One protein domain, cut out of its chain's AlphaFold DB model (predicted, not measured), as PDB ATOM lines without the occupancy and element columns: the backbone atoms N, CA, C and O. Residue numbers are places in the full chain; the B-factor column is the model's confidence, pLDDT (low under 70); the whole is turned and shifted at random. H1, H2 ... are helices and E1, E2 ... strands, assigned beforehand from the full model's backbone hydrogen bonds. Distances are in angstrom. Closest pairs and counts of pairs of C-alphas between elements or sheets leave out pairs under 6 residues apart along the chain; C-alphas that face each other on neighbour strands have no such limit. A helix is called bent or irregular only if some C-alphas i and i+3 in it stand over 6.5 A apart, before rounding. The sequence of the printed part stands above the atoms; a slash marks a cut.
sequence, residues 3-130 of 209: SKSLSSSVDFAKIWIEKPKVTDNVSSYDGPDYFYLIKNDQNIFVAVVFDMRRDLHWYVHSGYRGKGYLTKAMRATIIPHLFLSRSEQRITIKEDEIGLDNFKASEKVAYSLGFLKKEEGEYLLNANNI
ATOM      1  N   SER A   3     169.341 133.317  90.280       92.75
ATOM      2  CA  SER A   3     170.119 132.522  91.233       92.75
ATOM      3  C   SER A   3     171.603 132.835  91.184       92.75
ATOM      4  O   SER A   3     172.112 133.273  90.154       92.75
ATOM      5  N   LYS A   4     172.286 132.561  92.293       92.25
ATOM      6  CA  LYS A   4     173.743 132.573  92.408       92.25
ATOM      7  C   LYS A   4     174.216 131.357  93.196       92.25
ATOM      8  O   LYS A   4     173.527 130.917  94.115       92.25
ATOM      9  N   SER A   5     175.386 130.834  92.860       93.56
ATOM     10  CA  SER A   5     176.030 129.781  93.643       93.56
ATOM     11  C   SER A   5     176.533 130.362  94.964       93.56
ATOM     12  O   SER A   5     177.209 131.386  94.969       93.56
ATOM     13  N   LEU A   6     176.213 129.722  96.088       93.75
ATOM     14  CA  LEU A   6     176.832 130.026  97.383       93.75
ATOM     15  C   LEU A   6     178.023 129.105  97.649       93.75
ATOM     16  O   LEU A   6     179.027 129.531  98.210       93.75
ATOM     17  N   SER A   7     177.918 127.848  97.215       92.94
ATOM     18  CA  SER A   7     178.983 126.846  97.258       92.94
ATOM     19  C   SER A   7     178.888 125.919  96.043       92.94
ATOM     20  O   SER A   7     177.978 126.040  95.224       92.94
ATOM     21  N   SER A   8     179.797 124.948  95.921       92.12
ATOM     22  CA  SER A   8     179.717 123.929  94.862       92.12
ATOM     23  C   SER A   8     178.429 123.095  94.914       92.12
ATOM     24  O   SER A   8     178.029 122.524  93.903       92.12
ATOM     25  N   SER A   9     177.764 123.040  96.074       95.12
ATOM     26  CA  SER A   9     176.589 122.193  96.313       95.12
ATOM     27  C   SER A   9     175.299 122.964  96.597       95.12
ATOM     28  O   SER A   9     174.255 122.335  96.743       95.12
ATOM     29  N   VAL A  10     175.335 124.299  96.677       96.94
ATOM     30  CA  VAL A  10     174.164 125.113  97.035       96.94
ATOM     31  C   VAL A  10     174.088 126.362  96.171       96.94
ATOM     32  O   VAL A  10     175.011 127.177  96.185       96.94
ATOM     33  N   ASP A  11     172.945 126.547  95.513       96.81
ATOM     34  CA  ASP A  11     172.582 127.789  94.834       96.81
ATOM     35  C   ASP A  11     171.500 128.514  95.638       96.81
ATOM     36  O   ASP A  11     170.511 127.909  96.045       96.81
ATOM     37  N   PHE A  12     171.658 129.817  95.851       96.38
ATOM     38  CA  PHE A  12     170.606 130.674  96.387       96.38
ATOM     39  C   PHE A  12     169.809 131.289  95.244       96.38
ATOM     40  O   PHE A  12     170.381 131.857  94.312       96.38
ATOM     41  N   ALA A  13     168.488 131.191  95.314       96.25
ATOM     42  CA  ALA A  13     167.576 131.601  94.265       96.25
ATOM     43  C   ALA A  13     166.464 132.512  94.796       96.25
ATOM     44  O   ALA A  13     165.896 132.284  95.858       96.25
ATOM     45  N   LYS A  14     166.121 133.521  93.998       95.31
ATOM     46  CA  LYS A  14     164.894 134.313  94.105       95.31
ATOM     47  C   LYS A  14     163.971 133.899  92.962       95.31
ATOM     48  O   LYS A  14     164.284 134.107  91.780       95.31
ATOM     49  N   ILE A  15     162.855 133.264  93.291       93.00
ATOM     50  CA  ILE A  15     161.926 132.673  92.335       93.00
ATOM     51  C   ILE A  15     160.633 133.481  92.341       93.00
ATOM     52  O   ILE A  15     159.916 133.531  93.325       93.00
ATOM     53  N   TRP A  16     160.341 134.102  91.203       90.25
ATOM     54  CA  TRP A  16     159.014 134.624  90.906       90.25
ATOM     55  C   TRP A  16     158.176 133.463  90.375       90.25
ATOM     56  O   TRP A  16     158.504 132.962  89.293       90.25
ATOM     57  N   ILE A  17     157.166 133.025  91.136       83.19
ATOM     58  CA  ILE A  17     156.193 132.019  90.671       83.19
ATOM     59  C   ILE A  17     155.469 132.583  89.448       83.19
ATOM     60  O   ILE A  17     155.452 131.967  88.382       83.19
ATOM     61  N   GLU A  18     155.004 133.823  89.571       82.25
ATOM     62  CA  GLU A  18     154.436 134.600  88.483       82.25
ATOM     63  C   GLU A  18     155.208 135.912  88.383       82.25
ATOM     64  O   GLU A  18     155.320 136.675  89.340       82.25
ATOM     65  N   LYS A  19     155.843 136.149  87.231       84.38
ATOM     66  CA  LYS A  19     156.444 137.459  86.969       84.38
ATOM     67  C   LYS A  19     155.320 138.474  86.747       84.38
ATOM     68  O   LYS A  19     154.381 138.101  86.044       84.38
ATOM     69  N   PRO A  20     155.477 139.727  87.212       85.88
ATOM     70  CA  PRO A  20     154.478 140.768  87.007       85.88
ATOM     71  C   PRO A  20     154.121 140.948  85.530       85.88
ATOM     72  O   PRO A  20     155.010 141.003  84.669       85.88
ATOM     73  N   LYS A  21     152.827 141.070  85.249       89.06
ATOM     74  CA  LYS A  21     152.250 141.370  83.938       89.06
ATOM     75  C   LYS A  21     151.240 142.502  84.074       89.06
ATOM     76  O   LYS A  21     150.587 142.671  85.092       89.06
ATOM     77  N   VAL A  22     151.052 143.231  82.979       86.69
ATOM     78  CA  VAL A  22     150.081 144.337  82.900       86.69
ATOM     79  C   VAL A  22     148.637 143.863  83.134       86.69
ATOM     80  O   VAL A  22     147.780 144.654  83.500       86.69
ATOM     81  N   THR A  23     148.363 142.574  82.929       90.50
ATOM     82  CA  THR A  23     147.041 141.959  83.107       90.50
ATOM     83  C   THR A  23     146.787 141.427  84.518       90.50
ATOM     84  O   THR A  23     145.749 140.806  84.737       90.50
ATOM     85  N   ASP A  24     147.738 141.573  85.442       88.12
ATOM     86  CA  ASP A  24     147.589 141.043  86.795       88.12
ATOM     87  C   ASP A  24     146.564 141.866  87.589       88.12
ATOM     88  O   ASP A  24     146.477 143.088  87.460       88.12
ATOM     89  N   ASN A  25     145.787 141.188  88.435       88.75
ATOM     90  CA  ASN A  25     144.927 141.866  89.401       88.75
ATOM     91  C   ASN A  25     145.774 142.467  90.528       88.75
ATOM     92  O   ASN A  25     146.809 141.913  90.903       88.75
ATOM     93  N   VAL A  26     145.287 143.557  91.127       85.75
ATOM     94  CA  VAL A  26     145.895 144.119  92.341       85.75
ATOM     95  C   VAL A  26     145.883 143.054  93.438       85.75
ATOM     96  O   VAL A  26     144.832 142.516  93.788       85.75
ATOM     97  N   SER A  27     147.061 142.742  93.969       83.88
ATOM     98  CA  SER A  27     147.251 141.765  95.040       83.88
ATOM     99  C   SER A  27     148.252 142.300  96.059       83.88
ATOM    100  O   SER A  27     148.970 143.254  95.781       83.88
ATOM    101  N   SER A  28     148.302 141.675  97.233       78.12
ATOM    102  CA  SER A  28     149.288 141.975  98.276       78.12
ATOM    103  C   SER A  28     150.566 141.127  98.164       78.12
ATOM    104  O   SER A  28     151.297 140.994  99.145       78.12
ATOM    105  N   TYR A  29     150.780 140.426  97.044       74.81
ATOM    106  CA  TYR A  29     151.984 139.624  96.827       74.81
ATOM    107  C   TYR A  29     153.043 140.474  96.119       74.81
ATOM    108  O   TYR A  29     152.952 140.732  94.920       74.81
ATOM    109  N   ASP A  30     154.067 140.881  96.869       72.00
ATOM    110  CA  ASP A  30     154.948 141.980  96.450       72.00
ATOM    111  C   ASP A  30     156.352 141.540  95.994       72.00
ATOM    112  O   ASP A  30     157.225 142.379  95.754       72.00
ATOM    113  N   GLY A  31     156.642 140.237  95.884       86.25
ATOM    114  CA  GLY A  31     158.022 139.830  95.621       86.25
ATOM    115  C   GLY A  31     158.275 138.356  95.346       86.25
ATOM    116  O   GLY A  31     157.363 137.545  95.390       86.25
ATOM    117  N   PRO A  32     159.537 137.997  95.055       92.44
ATOM    118  CA  PRO A  32     159.923 136.617  94.825       92.44
ATOM    119  C   PRO A  32     160.002 135.825  96.130       92.44
ATOM    120  O   PRO A  32     160.379 136.354  97.177       92.44
ATOM    121  N   ASP A  33     159.817 134.520  96.003       92.38
ATOM    122  CA  ASP A  33     160.122 133.540  97.034       92.38
ATOM    123  C   ASP A  33     161.618 133.195  97.051       92.38
ATOM    124  O   ASP A  33     162.296 133.204  96.015       92.38
ATOM    125  N   TYR A  34     162.157 132.891  98.230       95.62
ATOM    126  CA  TYR A  34     163.587 132.653  98.431       95.62
ATOM    127  C   TYR A  34     163.860 131.168  98.634       95.62
ATOM    128  O   TYR A  34     163.266 130.534  99.499       95.62
ATOM    129  N   PHE A  35     164.792 130.609  97.869       97.44
ATOM    130  CA  PHE A  35     165.103 129.186  97.916       97.44
ATOM    131  C   PHE A  35     166.603 128.928  97.952       97.44
ATOM    132  O   PHE A  35     167.388 129.638  97.328       97.44
ATOM    133  N   TYR A  36     166.989 127.841  98.607       97.94
ATOM    134  CA  TYR A  36     168.293 127.211  98.466       97.94
ATOM    135  C   TYR A  36     168.116 125.914  97.689       97.94
ATOM    136  O   TYR A  36     167.402 125.013  98.127       97.94
ATOM    137  N   LEU A  37     168.756 125.817  96.531       98.06
ATOM    138  CA  LEU A  37     168.733 124.650  95.661       98.06
ATOM    139  C   LEU A  37     170.004 123.836  95.909       98.06
ATOM    140  O   LEU A  37     171.111 124.348  95.758       98.06
ATOM    141  N   ILE A  38     169.852 122.573  96.296       98.44
ATOM    142  CA  ILE A  38     170.964 121.717  96.720       98.44
ATOM    143  C   ILE A  38     171.302 120.731  95.606       98.44
ATOM    144  O   ILE A  38     170.435 119.975  95.159       98.44
ATOM    145  N   LYS A  39     172.571 120.710  95.200       97.75
ATOM    146  CA  LYS A  39     173.132 119.819  94.180       97.75
ATOM    147  C   LYS A  39     173.913 118.668  94.805       97.75
ATOM    148  O   LYS A  39     174.537 118.820  95.855       97.75
ATOM    149  N   ASN A  40     173.897 117.518  94.141       96.19
ATOM    150  CA  ASN A  40     174.845 116.440  94.411       96.19
ATOM    151  C   ASN A  40     176.171 116.658  93.651       96.19
ATOM    152  O   ASN A  40     176.309 117.600  92.873       96.19
ATOM    153  N   ASP A  41     177.121 115.735  93.815       94.00
ATOM    154  CA  ASP A  41     178.449 115.807  93.178       94.00
ATOM    155  C   ASP A  41     178.411 115.669  91.639       94.00
ATOM    156  O   ASP A  41     179.400 115.920  90.960       94.00
ATOM    157  N   GLN A  42     177.261 115.284  91.074       95.31
ATOM    158  CA  GLN A  42     177.011 115.194  89.632       95.31
ATOM    159  C   GLN A  42     176.293 116.446  89.089       95.31
ATOM    160  O   GLN A  42     175.809 116.426  87.961       95.31
ATOM    161  N   ASN A  43     176.195 117.524  89.881       94.69
ATOM    162  CA  ASN A  43     175.462 118.758  89.567       94.69
ATOM    163  C   ASN A  43     173.949 118.579  89.340       94.69
ATOM    164  O   ASN A  43     173.305 119.417  88.711       94.69
ATOM    165  N   ILE A  44     173.356 117.516  89.883       96.94
ATOM    166  CA  ILE A  44     171.909 117.285  89.843       96.94
ATOM    167  C   ILE A  44     171.283 117.924  91.081       96.94
ATOM    168  O   ILE A  44     171.746 117.673  92.194       96.94
ATOM    169  N   PHE A  45     170.216 118.712  90.915       97.31
ATOM    170  CA  PHE A  45     169.440 119.246  92.039       97.31
ATOM    171  C   PHE A  45     168.645 118.129  92.729       97.31
ATOM    172  O   PHE A  45     167.813 117.470  92.106       97.31
ATOM    173  N   VAL A  46     168.905 117.910  94.019       98.19
ATOM    174  CA  VAL A  46     168.379 116.771  94.797       98.19
ATOM    175  C   VAL A  46     167.532 117.178  96.001       98.19
ATOM    176  O   VAL A  46     166.768 116.360  96.520       98.19
ATOM    177  N   ALA A  47     167.660 118.421  96.459       98.25
ATOM    178  CA  ALA A  47     166.878 118.963  97.560       98.25
ATOM    179  C   ALA A  47     166.681 120.475  97.406       98.25
ATOM    180  O   ALA A  47     167.417 121.140  96.676       98.25
ATOM    181  N   VAL A  48     165.686 121.003  98.108       98.06
ATOM    182  CA  VAL A  48     165.379 122.431  98.161       98.06
ATOM    183  C   VAL A  48     165.034 122.833  99.590       98.06
ATOM    184  O   VAL A  48     164.417 122.056 100.321       98.06
ATOM    185  N   VAL A  49     165.428 124.045  99.976       98.19
ATOM    186  CA  VAL A  49     164.991 124.707 101.209       98.19
ATOM    187  C   VAL A  49     164.300 126.008 100.828       98.19
ATOM    188  O   VAL A  49     164.908 126.855 100.182       98.19
ATOM    189  N   PHE A  50     163.035 126.151 101.192       97.44
ATOM    190  CA  PHE A  50     162.244 127.362 101.048       97.44
ATOM    191  C   PHE A  50     162.423 128.235 102.292       97.44
ATOM    192  O   PHE A  50     162.161 127.786 103.405       97.44
ATOM    193  N   ASP A  51     162.896 129.463 102.097       96.44
ATOM    194  CA  ASP A  51     163.134 130.446 103.151       96.44
ATOM    195  C   ASP A  51     161.997 131.465 103.188       96.44
ATOM    196  O   ASP A  51     161.951 132.421 102.410       96.44
ATOM    197  N   MET A  52     161.094 131.274 104.145       93.25
ATOM    198  CA  MET A  52     159.954 132.158 104.392       93.25
ATOM    199  C   MET A  52     160.334 133.329 105.313       93.25
ATOM    200  O   MET A  52     159.464 133.966 105.911       93.25
ATOM    201  N   ARG A  53     161.638 133.605 105.476       87.88
ATOM    202  CA  ARG A  53     162.275 134.530 106.435       87.88
ATOM    203  C   ARG A  53     162.112 134.125 107.898       87.88
ATOM    204  O   ARG A  53     163.087 134.106 108.643       87.88
ATOM    205  N   ARG A  54     160.889 133.816 108.322       88.19
ATOM    206  CA  ARG A  54     160.571 133.401 109.694       88.19
ATOM    207  C   ARG A  54     160.551 131.892 109.876       88.19
ATOM    208  O   ARG A  54     160.658 131.444 111.006       88.19
ATOM    209  N   ASP A  55     160.444 131.136 108.793       94.88
ATOM    210  CA  ASP A  55     160.369 129.678 108.810       94.88
ATOM    211  C   ASP A  55     161.189 129.094 107.651       94.88
ATOM    212  O   ASP A  55     161.431 129.792 106.657       94.88
ATOM    213  N   LEU A  56     161.626 127.840 107.778       96.75
ATOM    214  CA  LEU A  56     162.234 127.085 106.685       96.75
ATOM    215  C   LEU A  56     161.451 125.812 106.430       96.75
ATOM    216  O   LEU A  56     161.282 124.983 107.320       96.75
ATOM    217  N   HIS A  57     161.085 125.602 105.174       95.62
ATOM    218  CA  HIS A  57     160.546 124.328 104.721       95.62
ATOM    219  C   HIS A  57     161.582 123.646 103.839       95.62
ATOM    220  O   HIS A  57     162.249 124.300 103.041       95.62
ATOM    221  N   TRP A  58     161.726 122.328 103.931       96.81
ATOM    222  CA  TRP A  58     162.651 121.601 103.068       96.81
ATOM    223  C   TRP A  58     162.008 120.390 102.419       96.81
ATOM    224  O   TRP A  58     161.115 119.744 102.959       96.81
ATOM    225  N   TYR A  59     162.529 120.048 101.248       96.50
ATOM    226  CA  TYR A  59     162.156 118.849 100.524       96.50
ATOM    227  C   TYR A  59     163.399 118.181  99.947       96.50
ATOM    228  O   TYR A  59     164.274 118.835  99.381       96.50
ATOM    229  N   VAL A  60     163.458 116.855 100.064       97.25
ATOM    230  CA  VAL A  60     164.499 116.020  99.454       97.25
ATOM    231  C   VAL A  60     163.825 115.021  98.527       97.25
ATOM    232  O   VAL A  60     162.942 114.262  98.951       97.25
ATOM    233  N   HIS A  61     164.273 114.990  97.273       96.81
ATOM    234  CA  HIS A  61     163.788 114.039  96.284       96.81
ATOM    235  C   HIS A  61     164.001 112.600  96.781       96.81
ATOM    236  O   HIS A  61     165.073 112.260  97.286       96.81
ATOM    237  N   SER A  62     162.986 111.741  96.639       94.44
ATOM    238  CA  SER A  62     162.931 110.408  97.267       94.44
ATOM    239  C   SER A  62     164.171 109.545  97.002       94.44
ATOM    240  O   SER A  62     164.753 109.017  97.946       94.44
ATOM    241  N   GLY A  63     164.655 109.496  95.755       96.00
ATOM    242  CA  GLY A  63     165.869 108.758  95.360       96.00
ATOM    243  C   GLY A  63     167.195 109.253  95.973       96.00
ATOM    244  O   GLY A  63     168.247 108.626  95.799       96.00
ATOM    245  N   TYR A  64     167.167 110.374  96.697       96.12
ATOM    246  CA  TYR A  64     168.335 110.988  97.330       96.12
ATOM    247  C   TYR A  64     168.187 111.166  98.849       96.12
ATOM    248  O   TYR A  64     169.092 111.699  99.498       96.12
ATOM    249  N   ARG A  65     167.085 110.687  99.443       94.25
ATOM    250  CA  ARG A  65     166.879 110.696 100.899       94.25
ATOM    251  C   ARG A  65     167.891 109.791 101.605       94.25
ATOM    252  O   ARG A  65     168.415 108.846 101.024       94.25
ATOM    253  N   GLY A  66     168.203 110.116 102.859       91.62
ATOM    254  CA  GLY A  66     169.150 109.351 103.683       91.62
ATOM    255  C   GLY A  66     170.630 109.493 103.298       91.62
ATOM    256  O   GLY A  66     171.483 108.989 104.017       91.62
ATOM    257  N   LYS A  67     170.959 110.218 102.219       95.12
ATOM    258  CA  LYS A  67     172.344 110.419 101.744       95.12
ATOM    259  C   LYS A  67     173.053 111.635 102.357       95.12
ATOM    260  O   LYS A  67     174.173 111.953 101.981       95.12
ATOM    261  N   GLY A  68     172.396 112.354 103.270       95.38
ATOM    262  CA  GLY A  68     172.987 113.484 103.998       95.38
ATOM    263  C   GLY A  68     173.118 114.802 103.221       95.38
ATOM    264  O   GLY A  68     173.591 115.771 103.808       95.38
ATOM    265  N   TYR A  69     172.675 114.885 101.957       97.19
ATOM    266  CA  TYR A  69     172.782 116.109 101.143       97.19
ATOM    267  C   TYR A  69     172.166 117.339 101.821       97.19
ATOM    268  O   TYR A  69     172.829 118.367 101.921       97.19
ATOM    269  N   LEU A  70     170.940 117.217 102.348       97.75
ATOM    270  CA  LEU A  70     170.265 118.308 103.059       97.75
ATOM    271  C   LEU A  70     171.057 118.754 104.291       97.75
ATOM    272  O   LEU A  70     171.414 119.918 104.394       97.75
ATOM    273  N   THR A  71     171.363 117.835 105.210       96.06
ATOM    274  CA  THR A  71     172.050 118.166 106.467       96.06
ATOM    275  C   THR A  71     173.431 118.775 106.220       96.06
ATOM    276  O   THR A  71     173.795 119.746 106.878       96.06
ATOM    277  N   LYS A  72     174.188 118.252 105.243       95.12
ATOM    278  CA  LYS A  72     175.502 118.787 104.863       95.12
ATOM    279  C   LYS A  72     175.387 120.208 104.305       95.12
ATOM    280  O   LYS A  72     176.119 121.083 104.752       95.12
ATOM    281  N   ALA A  73     174.459 120.439 103.373       96.06
ATOM    282  CA  ALA A  73     174.217 121.759 102.789       96.06
ATOM    283  C   ALA A  73     173.719 122.774 103.828       96.06
ATOM    284  O   ALA A  73     174.180 123.916 103.852       96.06
ATOM    285  N   MET A  74     172.812 122.341 104.711       96.12
ATOM    286  CA  MET A  74     172.279 123.155 105.800       96.12
ATOM    287  C   MET A  74     173.388 123.639 106.723       96.12
ATOM    288  O   MET A  74     173.521 124.841 106.937       96.12
ATOM    289  N   ARG A  75     174.214 122.709 107.210       93.62
ATOM    290  CA  ARG A  75     175.309 123.008 108.130       93.62
ATOM    291  C   ARG A  75     176.375 123.897 107.485       93.62
ATOM    292  O   ARG A  75     176.648 124.971 107.997       93.62
ATOM    293  N   ALA A  76     176.907 123.485 106.336       92.19
ATOM    294  CA  ALA A  76     178.100 124.104 105.764       92.19
ATOM    295  C   ALA A  76     177.841 125.402 104.983       92.19
ATOM    296  O   ALA A  76     178.776 126.154 104.720       92.19
ATOM    297  N   THR A  77     176.612 125.651 104.514       94.56
ATOM    298  CA  THR A  77     176.343 126.800 103.633       94.56
ATOM    299  C   THR A  77     175.073 127.543 104.002       94.56
ATOM    300  O   THR A  77     175.135 128.751 104.209       94.56
ATOM    301  N   ILE A  78     173.930 126.856 104.084       95.69
ATOM    302  CA  ILE A  78     172.635 127.540 104.186       95.69
ATOM    303  C   ILE A  78     172.532 128.272 105.517       95.69
ATOM    304  O   ILE A  78     172.389 129.486 105.502       95.69
ATOM    305  N   ILE A  79     172.653 127.587 106.658       95.31
ATOM    306  CA  ILE A  79     172.460 128.226 107.963       95.31
ATOM    307  C   ILE A  79     173.494 129.341 108.221       95.31
ATOM    308  O   ILE A  79     173.070 130.434 108.603       95.31
ATOM    309  N   PRO A  80     174.805 129.154 107.952       92.81
ATOM    310  CA  PRO A  80     175.762 130.255 108.037       92.81
ATOM    311  C   PRO A  80     175.365 131.458 107.167       92.81
ATOM    312  O   PRO A  80     175.446 132.593 107.629       92.81
ATOM    313  N   HIS A  81     174.868 131.226 105.945       93.56
ATOM    314  CA  HIS A  81     174.368 132.294 105.075       93.56
ATOM    315  C   HIS A  81     173.107 132.972 105.639       93.56
ATOM    316  O   HIS A  81     173.000 134.196 105.571       93.56
ATOM    317  N   LEU A  82     172.168 132.218 106.235       94.19
ATOM    318  CA  LEU A  82     170.996 132.796 106.908       94.19
ATOM    319  C   LEU A  82     171.444 133.807 107.970       94.19
ATOM    320  O   LEU A  82     170.920 134.921 108.000       94.19
ATOM    321  N   PHE A  83     172.435 133.449 108.790       92.88
ATOM    322  CA  PHE A  83     172.886 134.261 109.923       92.88
ATOM    323  C   PHE A  83     173.774 135.458 109.579       92.88
ATOM    324  O   PHE A  83     174.094 136.247 110.463       92.88
ATOM    325  N   LEU A  84     174.067 135.693 108.298       89.94
ATOM    326  CA  LEU A  84     174.631 136.974 107.858       89.94
ATOM    327  C   LEU A  84     173.642 138.143 108.004       89.94
ATOM    328  O   LEU A  84     174.055 139.297 107.997       89.94
ATOM    329  N   SER A  85     172.338 137.857 108.103       90.38
ATOM    330  CA  SER A  85     171.277 138.881 108.096       90.38
ATOM    331  C   SER A  85     170.252 138.762 109.229       90.38
ATOM    332  O   SER A  85     169.383 139.622 109.356       90.38
ATOM    333  N   ARG A  86     170.332 137.715 110.059       92.00
ATOM    334  CA  ARG A  86     169.430 137.472 111.201       92.00
ATOM    335  C   ARG A  86     170.167 136.755 112.327       92.00
ATOM    336  O   ARG A  86     171.144 136.057 112.087       92.00
ATOM    337  N   SER A  87     169.674 136.910 113.550       92.75
ATOM    338  CA  SER A  87     170.258 136.316 114.761       92.75
ATOM    339  C   SER A  87     169.696 134.939 115.111       92.75
ATOM    340  O   SER A  87     170.291 134.218 115.911       92.75
ATOM    341  N   GLU A  88     168.545 134.576 114.549       94.81
ATOM    342  CA  GLU A  88     167.841 133.333 114.849       94.81
ATOM    343  C   GLU A  88     167.088 132.801 113.629       94.81
ATOM    344  O   GLU A  88     166.802 133.536 112.682       94.81
ATOM    345  N   GLN A  89     166.794 131.503 113.656       96.31
ATOM    346  CA  GLN A  89     165.979 130.822 112.663       96.31
ATOM    347  C   GLN A  89     165.034 129.840 113.346       96.31
ATOM    348  O   GLN A  89     165.463 129.016 114.155       96.31
ATOM    349  N   ARG A  90     163.758 129.893 112.967       95.81
ATOM    350  CA  ARG A  90     162.727 128.941 113.385       95.81
ATOM    351  C   ARG A  90     162.436 127.942 112.272       95.81
ATOM    352  O   ARG A  90     162.585 128.269 111.095       95.81
ATOM    353  N   ILE A  91     162.048 126.736 112.664       96.94
ATOM    354  CA  ILE A  91     161.436 125.745 111.785       96.94
ATOM    355  C   ILE A  91     160.181 125.170 112.430       96.94
ATOM    356  O   ILE A  91     160.181 124.885 113.634       96.94
ATOM    357  N   THR A  92     159.149 124.972 111.618       96.69
ATOM    358  CA  THR A  92     157.916 124.290 112.017       96.69
ATOM    359  C   THR A  92     157.852 122.905 111.377       96.69
ATOM    360  O   THR A  92     157.986 122.751 110.166       96.69
ATOM    361  N   ILE A  93     157.666 121.868 112.191       95.81
ATOM    362  CA  ILE A  93     157.553 120.474 111.753       95.81
ATOM    363  C   ILE A  93     156.350 119.868 112.473       95.81
ATOM    364  O   ILE A  93     156.442 119.566 113.661       95.81
ATOM    365  N   LYS A  94     155.233 119.669 111.768       94.94
ATOM    366  CA  LYS A  94     154.019 119.090 112.361       94.94
ATOM    367  C   LYS A  94     153.665 117.743 111.751       94.94
ATOM    368  O   LYS A  94     153.679 117.580 110.535       94.94
ATOM    369  N   GLU A  95     153.366 116.770 112.606       94.75
ATOM    370  CA  GLU A  95     153.087 115.393 112.191       94.75
ATOM    371  C   GLU A  95     151.824 115.267 111.332       94.75
ATOM    372  O   GLU A  95     151.819 114.508 110.365       94.75
ATOM    373  N   ASP A  96     150.782 116.028 111.648       95.31
ATOM    374  CA  ASP A  96     149.509 116.054 110.923       95.31
ATOM    375  C   ASP A  96     149.643 116.585 109.486       95.31
ATOM    376  O   ASP A  96     148.901 116.158 108.602       95.31
ATOM    377  N   GLU A  97     150.624 117.454 109.227       93.06
ATOM    378  CA  GLU A  97     150.872 118.036 107.903       93.06
ATOM    379  C   GLU A  97     151.754 117.154 107.002       93.06
ATOM    380  O   GLU A  97     151.567 117.135 105.783       93.06
ATOM    381  N   ILE A  98     152.724 116.422 107.569       92.50
ATOM    382  CA  ILE A  98     153.733 115.684 106.774       92.50
ATOM    383  C   ILE A  98     153.741 114.168 106.999       92.50
ATOM    384  O   ILE A  98     154.428 113.446 106.271       92.50
ATOM    385  N   GLY A  99     152.975 113.666 107.966       95.50
ATOM    386  CA  GLY A  99     152.918 112.260 108.358       95.50
ATOM    387  C   GLY A  99     154.084 111.818 109.250       95.50
ATOM    388  O   GLY A  99     155.187 112.369 109.205       95.50
ATOM    389  N   LEU A 100     153.850 110.757 110.031       95.62
ATOM    390  CA  LEU A 100     154.748 110.253 111.081       95.62
ATOM    391  C   LEU A 100     156.195 110.011 110.623       95.62
ATOM    392  O   LEU A 100     157.143 110.384 111.317       95.62
ATOM    393  N   ASP A 101     156.388 109.393 109.457       94.06
ATOM    394  CA  ASP A 101     157.730 109.054 108.970       94.06
ATOM    395  C   ASP A 101     158.531 110.305 108.584       94.06
ATOM    396  O   ASP A 101     159.710 110.428 108.932       94.06
ATOM    397  N   ASN A 102     157.892 111.264 107.907       93.69
ATOM    398  CA  ASN A 102     158.543 112.520 107.532       93.69
ATOM    399  C   ASN A 102     158.746 113.429 108.746       93.69
ATOM    400  O   ASN A 102     159.758 114.130 108.796       93.69
ATOM    401  N   PHE A 103     157.836 113.385 109.724       95.50
ATOM    402  CA  PHE A 103     157.980 114.063 111.009       95.50
ATOM    403  C   PHE A 103     159.238 113.591 111.730       95.50
ATOM    404  O   PHE A 103     160.152 114.385 111.946       95.50
ATOM    405  N   LYS A 104     159.363 112.282 111.982       95.62
ATOM    406  CA  LYS A 104     160.545 111.703 112.638       95.62
ATOM    407  C   LYS A 104     161.838 112.004 111.881       95.62
ATOM    408  O   LYS A 104     162.865 112.305 112.490       95.62
ATOM    409  N   ALA A 105     161.809 111.916 110.550       94.88
ATOM    410  CA  ALA A 105     162.978 112.207 109.728       94.88
ATOM    411  C   ALA A 105     163.385 113.689 109.800       94.88
ATOM    412  O   ALA A 105     164.567 113.988 109.977       94.88
ATOM    413  N   SER A 106     162.423 114.608 109.689       95.81
ATOM    414  CA  SER A 106     162.673 116.053 109.728       95.81
ATOM    415  C   SER A 106     163.092 116.513 111.120       95.81
ATOM    416  O   SER A 106     164.037 117.286 111.240       95.81
ATOM    417  N   GLU A 107     162.477 115.975 112.173       96.06
ATOM    418  CA  GLU A 107     162.859 116.252 113.558       96.06
ATOM    419  C   GLU A 107     164.301 115.787 113.835       96.06
ATOM    420  O   GLU A 107     165.112 116.522 114.402       96.06
ATOM    421  N   LYS A 108     164.685 114.599 113.351       95.62
ATOM    422  CA  LYS A 108     166.073 114.129 113.451       95.62
ATOM    423  C   LYS A 108     167.048 115.072 112.738       95.62
ATOM    424  O   LYS A 108     168.142 115.320 113.251       95.62
ATOM    425  N   VAL A 109     166.671 115.594 111.568       96.00
ATOM    426  CA  VAL A 109     167.473 116.590 110.841       96.00
ATOM    427  C   VAL A 109     167.593 117.877 111.657       96.00
ATOM    428  O   VAL A 109     168.718 118.332 111.859       96.00
ATOM    429  N   ALA A 110     166.489 118.404 112.189       96.25
ATOM    430  CA  ALA A 110     166.463 119.596 113.034       96.25
ATOM    431  C   ALA A 110     167.445 119.494 114.211       96.25
ATOM    432  O   ALA A 110     168.357 120.317 114.328       96.25
ATOM    433  N   TYR A 111     167.341 118.435 115.020       95.50
ATOM    434  CA  TYR A 111     168.252 118.232 116.148       95.50
ATOM    435  C   TYR A 111     169.711 118.084 115.699       95.50
ATOM    436  O   TYR A 111     170.610 118.649 116.316       95.50
ATOM    437  N   SER A 112     169.972 117.383 114.588       94.12
ATOM    438  CA  SER A 112     171.337 117.223 114.054       94.12
ATOM    439  C   SER A 112     171.976 118.529 113.559       94.12
ATOM    440  O   SER A 112     173.199 118.604 113.400       94.12
ATOM    441  N   LEU A 113     171.150 119.539 113.285       94.00
ATOM    442  CA  LEU A 113     171.550 120.886 112.888       94.00
ATOM    443  C   LEU A 113     171.617 121.851 114.083       94.00
ATOM    444  O   LEU A 113     171.946 123.018 113.894       94.00
ATOM    445  N   GLY A 114     171.331 121.375 115.300       94.38
ATOM    446  CA  GLY A 114     171.392 122.165 116.531       94.38
ATOM    447  C   GLY A 114     170.119 122.946 116.853       94.38
ATOM    448  O   GLY A 114     170.129 123.741 117.794       94.38
ATOM    449  N   PHE A 115     169.027 122.743 116.109       95.88
ATOM    450  CA  PHE A 115     167.739 123.322 116.477       95.88
ATOM    451  C   PHE A 115     167.253 122.704 117.789       95.88
ATOM    452  O   PHE A 115     167.283 121.485 117.972       95.88
ATOM    453  N   LEU A 116     166.780 123.553 118.695       95.44
ATOM    454  CA  LEU A 116     166.219 123.146 119.975       95.44
ATOM    455  C   LEU A 116     164.705 123.290 119.926       95.44
ATOM    456  O   LEU A 116     164.196 124.337 119.523       95.44
ATOM    457  N   LYS A 117     163.994 122.252 120.366       95.56
ATOM    458  CA  LYS A 117     162.540 122.300 120.500       95.56
ATOM    459  C   LYS A 117     162.159 123.390 121.503       95.56
ATOM    460  O   LYS A 117     162.720 123.442 122.600       95.56
ATOM    461  N   LYS A 118     161.245 124.272 121.109       93.56
ATOM    462  CA  LYS A 118     160.690 125.325 121.970       93.56
ATOM    463  C   LYS A 118     159.315 124.928 122.472       93.56
ATOM    464  O   LYS A 118     159.097 124.902 123.678       93.56
ATOM    465  N   GLU A 119     158.447 124.560 121.541       91.44
ATOM    466  CA  GLU A 119     157.071 124.146 121.786       91.44
ATOM    467  C   GLU A 119     156.731 122.953 120.881       91.44
ATOM    468  O   GLU A 119     157.598 122.388 120.202       91.44
ATOM    469  N   GLU A 120     155.485 122.492 120.913       88.62
ATOM    470  CA  GLU A 120     155.050 121.388 120.066       88.62
ATOM    471  C   GLU A 120     155.129 121.773 118.582       88.62
ATOM    472  O   GLU A 120     154.506 122.729 118.135       88.62
ATOM    473  N   GLY A 121     155.948 121.040 117.823       89.69
ATOM    474  CA  GLY A 121     156.173 121.279 116.397       89.69
ATOM    475  C   GLY A 121     157.084 122.461 116.056       89.69
ATOM    476  O   GLY A 121     157.389 122.645 114.882       89.69
ATOM    477  N   GLU A 122     157.576 123.224 117.036       96.06
ATOM    478  CA  GLU A 122     158.427 124.396 116.799       96.06
ATOM    479  C   GLU A 122     159.852 124.219 117.326       96.06
ATOM    480  O   GLU A 122     160.080 123.877 118.494       96.06
ATOM    481  N   TYR A 123     160.832 124.544 116.483       96.88
ATOM    482  CA  TYR A 123     162.248 124.441 116.821       96.88
ATOM    483  C   TYR A 123     162.989 125.730 116.462       96.88
ATOM    484  O   TYR A 123     162.719 126.350 115.435       96.88
ATOM    485  N   LEU A 124     163.949 126.127 117.298       96.56
ATOM    486  CA  LEU A 124     164.701 127.376 117.158       96.56
ATOM    487  C   LEU A 124     166.209 127.119 117.156       96.56
ATOM    488  O   LEU A 124     166.720 126.349 117.972       96.56
ATOM    489  N   LEU A 125     166.921 127.824 116.286       95.50
ATOM    490  CA  LEU A 125     168.375 127.874 116.236       95.50
ATOM    491  C   LEU A 125     168.854 129.323 116.351       95.50
ATOM    492  O   LEU A 125     168.352 130.200 115.654       95.50
ATOM    493  N   ASN A 126     169.849 129.561 117.206       93.81
ATOM    494  CA  ASN A 126     170.463 130.874 117.406       93.81
ATOM    495  C   ASN A 126     171.836 130.943 116.733       93.81
ATOM    496  O   ASN A 126     172.592 129.973 116.782       93.81
ATOM    497  N   ALA A 127     172.189 132.111 116.194       88.12
ATOM    498  CA  ALA A 127     173.465 132.346 115.518       88.12
ATOM    499  C   ALA A 127     174.684 132.081 116.411       88.12
ATOM    500  O   ALA A 127     175.670 131.512 115.954       88.12
ATOM    501  N   ASN A 128     174.581 132.389 117.708       83.44
ATOM    502  CA  ASN A 128     175.648 132.152 118.688       83.44
ATOM    503  C   ASN A 128     176.013 130.667 118.852       83.44
ATOM    504  O   ASN A 128     177.069 130.352 119.391       83.44
ATOM    505  N   ASN A 129     175.145 129.758 118.402       76.69
ATOM    506  CA  ASN A 129     175.368 128.318 118.488       76.69
ATOM    507  C   ASN A 129     176.089 127.760 117.249       76.69
ATOM    508  O   ASN A 129     176.248 126.545 117.142       76.69
ATOM    509  N   ILE A 130     176.513 128.618 116.311       77.06
ATOM    510  CA  ILE A 130     177.233 128.216 115.100       77.06
ATOM    511  C   ILE A 130     178.694 128.630 115.191       77.06
ATOM    512  O   ILE A 130     179.023 129.806 115.289       77.06
TER     513      ILE A 130
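What this domain is: This is residues 3 to 130 of the 209 residues of an uncharacterized protein of Cruoricaptor ignavus (UniProt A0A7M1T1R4). A strongly twisted sheet of five strands, E1 to E5, has helix H1 slantwise over one face, and a smaller sheet, E6, E8 and E7, sits past its E5 edge with helix H3 alongside. From the large sheet a long loop reaches out, and its residues 21 to 29 stick out free. The printed part has 128 residues, with three named helices and eight named strands in the order E1 E2 E3 E4 E5 H1 E6 H2 H3 E7 E8, a mixed class; the sheets, ordered E1 E2 E3 E4 E5 and E6 E8 E7, are antiparallel. It is compact, with a radius of gyration of the C-alphas of 15.6 A and spans of 46 by 38 by 32 A.

Where its parts are: Find C-alpha 3 at (170.119, 132.522, 91.233), where E1 begins, residues 3 to 7. Next come E2, residues 10 to 15, 15.1 A long; E3, residues 33 to 39, 19.1 A; E4, residues 45 to 51, 17.0 A; and E5, residues 56 to 60. H1, residues 69 to 82, starts at (172.782, 116.109, 101.143) and is 17.7 A long; it is irregular, with C-alphas 76 and 79 7.3 A apart. Read on to E6, residues 88 to 92, H2, residues 95 to 98, and H3, residues 100 to 112, 18.2 A. E7, residues 116 to 119, and E8, residues 122 to 126, follow; E8 ends at (170.463, 130.874, 117.406).

How they stand to each other: Start with E1 to E5, a meander, each strand the antiparallel neighbour of the one before. Look for N 4 and O 12 at 2.9 A between E1 and E2, N 13 and O 35 at 2.8 A between E2 and E3, N 36 and O 49 at 2.8 A between E3 and E4, and N 50 and O 57 at 2.7 A between E4 and E5. H1 is on this sheet at a height of 8.5 A, making two layers, a helix on one face of a sheet; the C-alphas of Ala 47 and Leu 70 are the closest of E4 and H1, 6.5 A. The closest C-alphas of E5 and E6 are those of Leu 56 and Ile 91, 5.3 A. E6, H2 H3 and E7 form a split strand-helix-strand unit, two strands running the same way with E8 between them, its crossover right-handed. N 91 and O 123 are 2.9 A apart between E6 and E8, N 118 and O 122 2.9 A between E7 and E8, a hairpin. H3 only grazes this sheet, with its residues 106 to 111. H1 and H3 are close but not clearly touching, Thr 71 and Val 109 having the closest C-alphas, 6.5 A, at a steep tilt of 54 degrees, the same way. Every O i to N i+4 pair is within hydrogen-bond range in H3, 7 of 10 in H1, and H2 is too short for one.

The domain as a whole: The two C-alphas farthest apart are those of Thr 23 and Asn 129, 47.3 A. Without residues 21 to 29 the body spans 36 by 32 by 30 A. The printed part has no cut, and the long link is E2 to E3, 17 residues. The mean pLDDT of the printed part is 93.2, and no printed residue is under 70.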